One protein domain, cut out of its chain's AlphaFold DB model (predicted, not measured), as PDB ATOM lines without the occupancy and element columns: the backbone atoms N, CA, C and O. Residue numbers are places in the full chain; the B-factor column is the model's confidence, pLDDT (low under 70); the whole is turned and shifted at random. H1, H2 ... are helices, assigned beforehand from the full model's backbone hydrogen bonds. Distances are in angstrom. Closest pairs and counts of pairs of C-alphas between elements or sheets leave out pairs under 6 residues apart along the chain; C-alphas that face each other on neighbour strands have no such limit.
ATOM      1  N   PRO A 187      12.962  29.670 -32.611       92.50
ATOM      2  CA  PRO A 187      12.932  31.118 -32.842       92.50
ATOM      3  C   PRO A 187      12.609  31.932 -31.580       92.50
ATOM      4  O   PRO A 187      13.141  33.028 -31.391       92.50
ATOM      5  N   ARG A 188      11.775  31.405 -30.676       94.62
ATOM      6  CA  ARG A 188      11.420  32.072 -29.413       94.62
ATOM      7  C   ARG A 188      12.564  32.045 -28.403       94.62
ATOM      8  O   ARG A 188      12.747  33.033 -27.693       94.62
ATOM      9  N   VAL A 189      13.363  30.976 -28.371       95.38
ATOM     10  CA  VAL A 189      14.594  30.928 -27.562       95.38
ATOM     11  C   VAL A 189      15.573  31.997 -28.039       95.38
ATOM     12  O   VAL A 189      16.102  32.749 -27.222       95.38
ATOM     13  N   VAL A 190      15.771  32.119 -29.358       95.06
ATOM     14  CA  VAL A 190      16.629  33.161 -29.945       95.06
ATOM     15  C   VAL A 190      16.162  34.554 -29.521       95.06
ATOM     16  O   VAL A 190      16.969  35.333 -29.009       95.06
ATOM     17  N   GLN A 191      14.868  34.853 -29.673       94.38
ATOM     18  CA  GLN A 191      14.290  36.134 -29.252       94.38
ATOM     19  C   GLN A 191      14.525  36.394 -27.758       94.38
ATOM     20  O   GLN A 191      15.055  37.444 -27.391       94.38
ATOM     21  N   TYR A 192      14.207  35.418 -26.903       94.44
ATOM     22  CA  TYR A 192      14.357  35.529 -25.454       94.44
ATOM     23  C   TYR A 192      15.812  35.818 -25.044       94.44
ATOM     24  O   TYR A 192      16.074  36.738 -24.263       94.44
ATOM     25  N   VAL A 193      16.774  35.067 -25.595       93.81
ATOM     26  CA  VAL A 193      18.205  35.227 -25.289       93.81
ATOM     27  C   VAL A 193      18.725  36.573 -25.792       93.81
ATOM     28  O   VAL A 193      19.426  37.271 -25.060       93.81
ATOM     29  N   GLN A 194      18.361  36.987 -27.008       93.44
ATOM     30  CA  GLN A 194      18.767  38.288 -27.541       93.44
ATOM     31  C   GLN A 194      18.197  39.451 -26.720       93.44
ATOM     32  O   GLN A 194      18.909  40.423 -26.464       93.44
ATOM     33  N   GLU A 195      16.942  39.370 -26.277       92.06
ATOM     34  CA  GLU A 195      16.350  40.369 -25.383       92.06
ATOM     35  C   GLU A 195      17.060  40.436 -24.029       92.06
ATOM     36  O   GLU A 195      17.321  41.531 -23.527       92.06
ATOM     37  N   PHE A 196      17.395  39.281 -23.449       92.88
ATOM     38  CA  PHE A 196      18.161  39.209 -22.207       92.88
ATOM     39  C   PHE A 196      19.544  39.856 -22.359       92.88
ATOM     40  O   PHE A 196      19.931  40.692 -21.537       92.88
ATOM     41  N   LEU A 197      20.262  39.545 -23.443       91.25
ATOM     42  CA  LEU A 197      21.581  40.115 -23.722       91.25
ATOM     43  C   LEU A 197      21.515  41.626 -23.980       91.25
ATOM     44  O   LEU A 197      22.347  42.351 -23.449       91.25
ATOM     45  N   LYS A 198      20.497  42.129 -24.698       89.19
ATOM     46  CA  LYS A 198      20.278  43.581 -24.892       89.19
ATOM     47  C   LYS A 198      20.071  44.329 -23.573       89.19
ATOM     48  O   LYS A 198      20.440  45.495 -23.461       89.19
ATOM     49  N   LYS A 199      19.449  43.677 -22.586       86.75
ATOM     50  CA  LYS A 199      19.182  44.242 -21.252       86.75
ATOM     51  C   LYS A 199      20.334  44.060 -20.268       86.75
ATOM     52  O   LYS A 199      20.251  44.579 -19.159       86.75
ATOM     53  N   THR A 200      21.383  43.338 -20.650       84.12
ATOM     54  CA  THR A 200      22.539  43.067 -19.800       84.12
ATOM     55  C   THR A 200      23.734  43.862 -20.313       84.12
ATOM     56  O   THR A 200      24.058  43.812 -21.495       84.12
ATOM     57  N   SER A 201      24.446  44.572 -19.435       78.75
ATOM     58  CA  SER A 201      25.745  45.164 -19.781       78.75
ATOM     59  C   SER A 201      26.792  44.069 -19.956       78.75
ATOM     60  O   SER A 201      27.543  43.760 -19.034       78.75
ATOM     61  N   THR A 202      26.830  43.460 -21.136       78.38
ATOM     62  CA  THR A 202      27.752  42.376 -21.456       78.38
ATOM     63  C   THR A 202      28.565  42.683 -22.707       78.38
ATOM     64  O   THR A 202      28.120  43.394 -23.603       78.38
ATOM     65  N   LYS A 203      29.779  42.130 -22.762       86.44
ATOM     66  CA  LYS A 203      30.628  42.122 -23.964       86.44
ATOM     67  C   LYS A 203      30.371  40.890 -24.843       86.44
ATOM     68  O   LYS A 203      31.135  40.625 -25.765       86.44
ATOM     69  N   ILE A 204      29.339  40.112 -24.523       88.25
ATOM     70  CA  ILE A 204      28.970  38.891 -25.239       88.25
ATOM     71  C   ILE A 204      28.192  39.261 -26.506       88.25
ATOM     72  O   ILE A 204      27.208  39.996 -26.443       88.25
ATOM     73  N   SER A 205      28.610  38.708 -27.645       87.81
ATOM     74  CA  SER A 205      27.850  38.733 -28.895       87.81
ATOM     75  C   SER A 205      27.057  37.434 -29.073       87.81
ATOM     76  O   SER A 205      27.454  36.369 -28.602       87.81
ATOM     77  N   CYS A 206      25.915  37.519 -29.754       90.25
ATOM     78  CA  CYS A 206      25.084  36.373 -30.109       90.25
ATOM     79  C   CYS A 206      24.983  36.303 -31.635       90.25
ATOM     80  O   CYS A 206      24.520  37.257 -32.258       90.25
ATOM     81  N   ASN A 207      25.432  35.192 -32.221       93.19
ATOM     82  CA  ASN A 207      25.310  34.912 -33.649       93.19
ATOM     83  C   ASN A 207      24.304  33.776 -33.859       93.19
ATOM     84  O   ASN A 207      24.410  32.739 -33.205       93.19
ATOM     85  N   VAL A 208      23.345  33.972 -34.763       94.06
ATOM     86  CA  VAL A 208      22.276  33.010 -35.050       94.06
ATOM     87  C   VAL A 208      22.469  32.484 -36.464       94.06
ATOM     88  O   VAL A 208      22.477  33.258 -37.418       94.06
ATOM     89  N   ILE A 209      22.612  31.167 -36.595       92.81
ATOM     90  CA  ILE A 209      22.743  30.482 -37.882       92.81
ATOM     91  C   ILE A 209      21.409  29.808 -38.198       92.81
ATOM     92  O   ILE A 209      21.071  28.798 -37.582       92.81
ATOM     93  N   SER A 210      20.660  30.371 -39.145       90.81
ATOM     94  CA  SER A 210      19.334  29.876 -39.541       90.81
ATOM     95  C   SER A 210      19.211  29.526 -41.028       90.81
ATOM     96  O   SER A 210      18.197  28.954 -41.422       90.81
ATOM     97  N   ASP A 211      20.222  29.825 -41.854       91.19
ATOM     98  CA  ASP A 211      20.212  29.484 -43.281       91.19
ATOM     99  C   ASP A 211      20.188  27.953 -43.470       91.19
ATOM    100  O   ASP A 211      21.165  27.277 -43.124       91.19
ATOM    101  N   PRO A 212      19.111  27.380 -44.044       88.75
ATOM    102  CA  PRO A 212      19.001  25.940 -44.251       88.75
ATOM    103  C   PRO A 212      20.109  25.370 -45.139       88.75
ATOM    104  O   PRO A 212      20.543  24.243 -44.912       88.75
ATOM    105  N   VAL A 213      20.583  26.128 -46.135       93.75
ATOM    106  CA  VAL A 213      21.640  25.666 -47.048       93.75
ATOM    107  C   VAL A 213      22.952  25.522 -46.284       93.75
ATOM    108  O   VAL A 213      23.619  24.488 -46.374       93.75
ATOM    109  N   LEU A 214      23.288  26.529 -45.476       95.06
ATOM    110  CA  LEU A 214      24.452  26.499 -44.601       95.06
ATOM    111  C   LEU A 214      24.350  25.378 -43.555       95.06
ATOM    112  O   LEU A 214      25.326  24.668 -43.333       95.06
ATOM    113  N   LEU A 215      23.174  25.169 -42.951       93.50
ATOM    114  CA  LEU A 215      22.948  24.099 -41.972       93.50
ATOM    115  C   LEU A 215      23.094  22.701 -42.586       93.50
ATOM    116  O   LEU A 215      23.710  21.837 -41.972       93.50
ATOM    117  N   VAL A 216      22.582  22.464 -43.796       95.38
ATOM    118  CA  VAL A 216      22.760  21.178 -44.496       95.38
ATOM    119  C   VAL A 216      24.236  20.918 -44.798       95.38
ATOM    120  O   VAL A 216      24.702  19.789 -44.655       95.38
ATOM    121  N   LYS A 217      24.968  21.959 -45.208       97.31
ATOM    122  CA  LYS A 217      26.367  21.847 -45.620       97.31
ATOM    123  C   LYS A 217      27.327  21.699 -44.436       97.31
ATOM    124  O   LYS A 217      28.148  20.789 -44.433       97.31
ATOM    125  N   GLU A 218      27.236  22.593 -43.454       97.31
ATOM    126  CA  GLU A 218      28.211  22.715 -42.359       97.31
ATOM    127  C   GLU A 218      27.747  21.997 -41.076       97.31
ATOM    128  O   GLU A 218      28.567  21.634 -40.234       97.31
ATOM    129  N   TYR A 219      26.439  21.740 -40.926       95.69
ATOM    130  CA  TYR A 219      25.832  21.118 -39.738       95.69
ATOM    131  C   TYR A 219      24.838  19.982 -40.080       95.69
ATOM    132  O   TYR A 219      23.708  19.959 -39.570       95.69
ATOM    133  N   PRO A 220      25.228  18.995 -40.913       96.12
ATOM    134  CA  PRO A 220      24.302  18.028 -41.507       96.12
ATOM    135  C   PRO A 220      23.527  17.196 -40.478       96.12
ATOM    136  O   PRO A 220      22.367  16.859 -40.713       96.12
ATOM    137  N   LEU A 221      24.116  16.895 -39.314       96.88
ATOM    138  CA  LEU A 221      23.433  16.149 -38.251       96.88
ATOM    139  C   LEU A 221      22.314  16.967 -37.586       96.88
ATOM    140  O   LEU A 221      21.238  16.425 -37.338       96.88
ATOM    141  N   PHE A 222      22.512  18.273 -37.366       93.06
ATOM    142  CA  PHE A 222      21.438  19.150 -36.884       93.06
ATOM    143  C   PHE A 222      20.338  19.299 -37.936       93.06
ATOM    144  O   PHE A 222      19.155  19.188 -37.612       93.06
ATOM    145  N   SER A 223      20.716  19.459 -39.209       92.44
ATOM    146  CA  SER A 223      19.743  19.508 -40.303       92.44
ATOM    147  C   SER A 223      18.939  18.211 -40.417       92.44
ATOM    148  O   SER A 223      17.732  18.254 -40.662       92.44
ATOM    149  N   ALA A 224      19.578  17.054 -40.216       94.94
ATOM    150  CA  ALA A 224      18.896  15.770 -40.228       94.94
ATOM    151  C   ALA A 224      17.850  15.691 -39.107       94.94
ATOM    152  O   ALA A 224      16.742  15.229 -39.368       94.94
ATOM    153  N   VAL A 225      18.154  16.160 -37.894       93.31
ATOM    154  CA  VAL A 225      17.185  16.211 -36.780       93.31
ATOM    155  C   VAL A 225      16.022  17.161 -37.096       93.31
ATOM    156  O   VAL A 225      14.869  16.810 -36.858       93.31
ATOM    157  N   ASN A 226      16.295  18.314 -37.715       90.25
ATOM    158  CA  ASN A 226      15.279  19.327 -38.017       90.25
ATOM    159  C   ASN A 226      14.336  18.966 -39.189       90.25
ATOM    160  O   ASN A 226      13.343  19.651 -39.414       90.25
ATOM    161  N   ARG A 227      14.602  17.894 -39.949       90.88
ATOM    162  CA  ARG A 227      13.895  17.576 -41.211       90.88
ATOM    163  C   ARG A 227      12.365  17.492 -41.115       90.88
ATOM    164  O   ARG A 227      11.688  17.732 -42.104       90.88
ATOM    165  N   ALA A 228      11.831  17.116 -39.952       89.50
ATOM    166  CA  ALA A 228      10.388  16.984 -39.732       89.50
ATOM    167  C   ALA A 228       9.721  18.297 -39.284       89.50
ATOM    168  O   ALA A 228       8.507  18.430 -39.401       89.50
ATOM    169  N   ALA A 229      10.501  19.256 -38.779       88.31
ATOM    170  CA  ALA A 229      10.023  20.555 -38.307       88.31
ATOM    171  C   ALA A 229      10.362  21.700 -39.277       88.31
ATOM    172  O   ALA A 229       9.748  22.760 -39.207       88.31
ATOM    173  N   SER A 230      11.283  21.485 -40.220       84.38
ATOM    174  CA  SER A 230      11.788  22.504 -41.148       84.38
ATOM    175  C   SER A 230      10.750  23.065 -42.126       84.38
ATOM    176  O   SER A 230      11.012  24.084 -42.759       84.38
ATOM    177  N   SER A 231       9.586  22.428 -42.259       86.31
ATOM    178  CA  SER A 231       8.446  22.920 -43.042       86.31
ATOM    179  C   SER A 231       7.434  23.724 -42.215       86.31
ATOM    180  O   SER A 231       6.518  24.315 -42.785       86.31
ATOM    181  N   VAL A 232       7.577  23.760 -40.885       87.81
ATOM    182  CA  VAL A 232       6.650  24.429 -39.965       87.81
ATOM    183  C   VAL A 232       7.253  25.753 -39.513       87.81
ATOM    184  O   VAL A 232       8.149  25.772 -38.678       87.81
ATOM    185  N   GLU A 233       6.734  26.868 -40.029       85.75
ATOM    186  CA  GLU A 233       7.328  28.201 -39.840       85.75
ATOM    187  C   GLU A 233       7.571  28.572 -38.371       85.75
ATOM    188  O   GLU A 233       8.634  29.066 -38.019       85.75
ATOM    189  N   ARG A 234       6.630  28.256 -37.474       86.31
ATOM    190  CA  ARG A 234       6.775  28.560 -36.041       86.31
ATOM    191  C   ARG A 234       7.900  27.783 -35.330       86.31
ATOM    192  O   ARG A 234       8.224  28.114 -34.193       86.31
ATOM    193  N   HIS A 235       8.463  26.750 -35.959       84.19
ATOM    194  CA  HIS A 235       9.568  25.945 -35.427       84.19
ATOM    195  C   HIS A 235      10.931  26.296 -36.056       84.19
ATOM    196  O   HIS A 235      11.931  25.697 -35.657       84.19
ATOM    197  N   ARG A 236      10.977  27.215 -37.032       75.81
ATOM    198  CA  ARG A 236      12.182  27.571 -37.803       75.81
ATOM    199  C   ARG A 236      12.920  28.772 -37.235       75.81
ATOM    200  O   ARG A 236      12.252  29.707 -36.751       75.81
TER     201      ARG A 236
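Overview. This is residues 187 to 236 of the 236 residues of an uncharacterized protein of Phlebotomus papatasi (UniProt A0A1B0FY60). The domain is a long, open loop of chain: helix H1 lies along one side, a strand-like link without a named element, residues 199 to 211, turns round at the far end and runs back, and a small hairpin of two short helices, H2 and H3, stands at the other end. The tail after H3 folds back toward the beginning of H1, and the turn at residues 198 to 204 sticks out, with no C-alpha 8 or more apart along the chain within 10 A. The printed part has 50 residues, with three named helices in the order H1, H2, H3 and no named strand; the class is all helix. The whole is loose, with a radius of gyration of the C-alphas of 13.3 A, and elongated, spanning 37 by 23 by 13 A.

Along the chain. The longest helix, H1, covers residues 187 to 198 and measures 16.5 A from first to last C-alpha; it begins at C-alpha 187, at (12.932, 31.118, -32.842), and ends at C-alpha 198, at (20.278, 43.581, -24.892). H2 covers residues 212 to 218 and is 9.9 A long. H3 covers residues 220 to 226, is 9.8 A long, and ends at C-alpha 226, at (15.279, 19.327, -38.017).

Arrangement. H1 touches no helix; it is apart from H2 and apart from H3. H2 and H3 touch, with 6 pairs of C-alphas within 8 A. Their closest C-alphas are those of Val 216 and Ser 223, 5.4 A apart, and their centres are 9.1 A apart. They run opposite ways at a tilt of 36 degrees, only just steep, and form a helical hairpin. In H1, H2 and H3 every O i to N i+4 pair is within hydrogen-bond range.

Size, cuts and confidence. The two C-alphas farthest apart are those of Ser 201 and Ala 228, at 37.8 A. The C-alphas of Pro 187 and Arg 236, the first and last printed, are 6.1 A apart. Arg 236 is the last residue of the full chain, and the printed part has no cut. The link from H1 to H2 is long, with 13 residues, and its C-alphas lie 5 to 23 A from the mean of the C-alphas; the link from H2 to H3 is tight, with 1 residue. The mean pLDDT of the printed part of this predicted model is 90.7, and no printed residue is under 70.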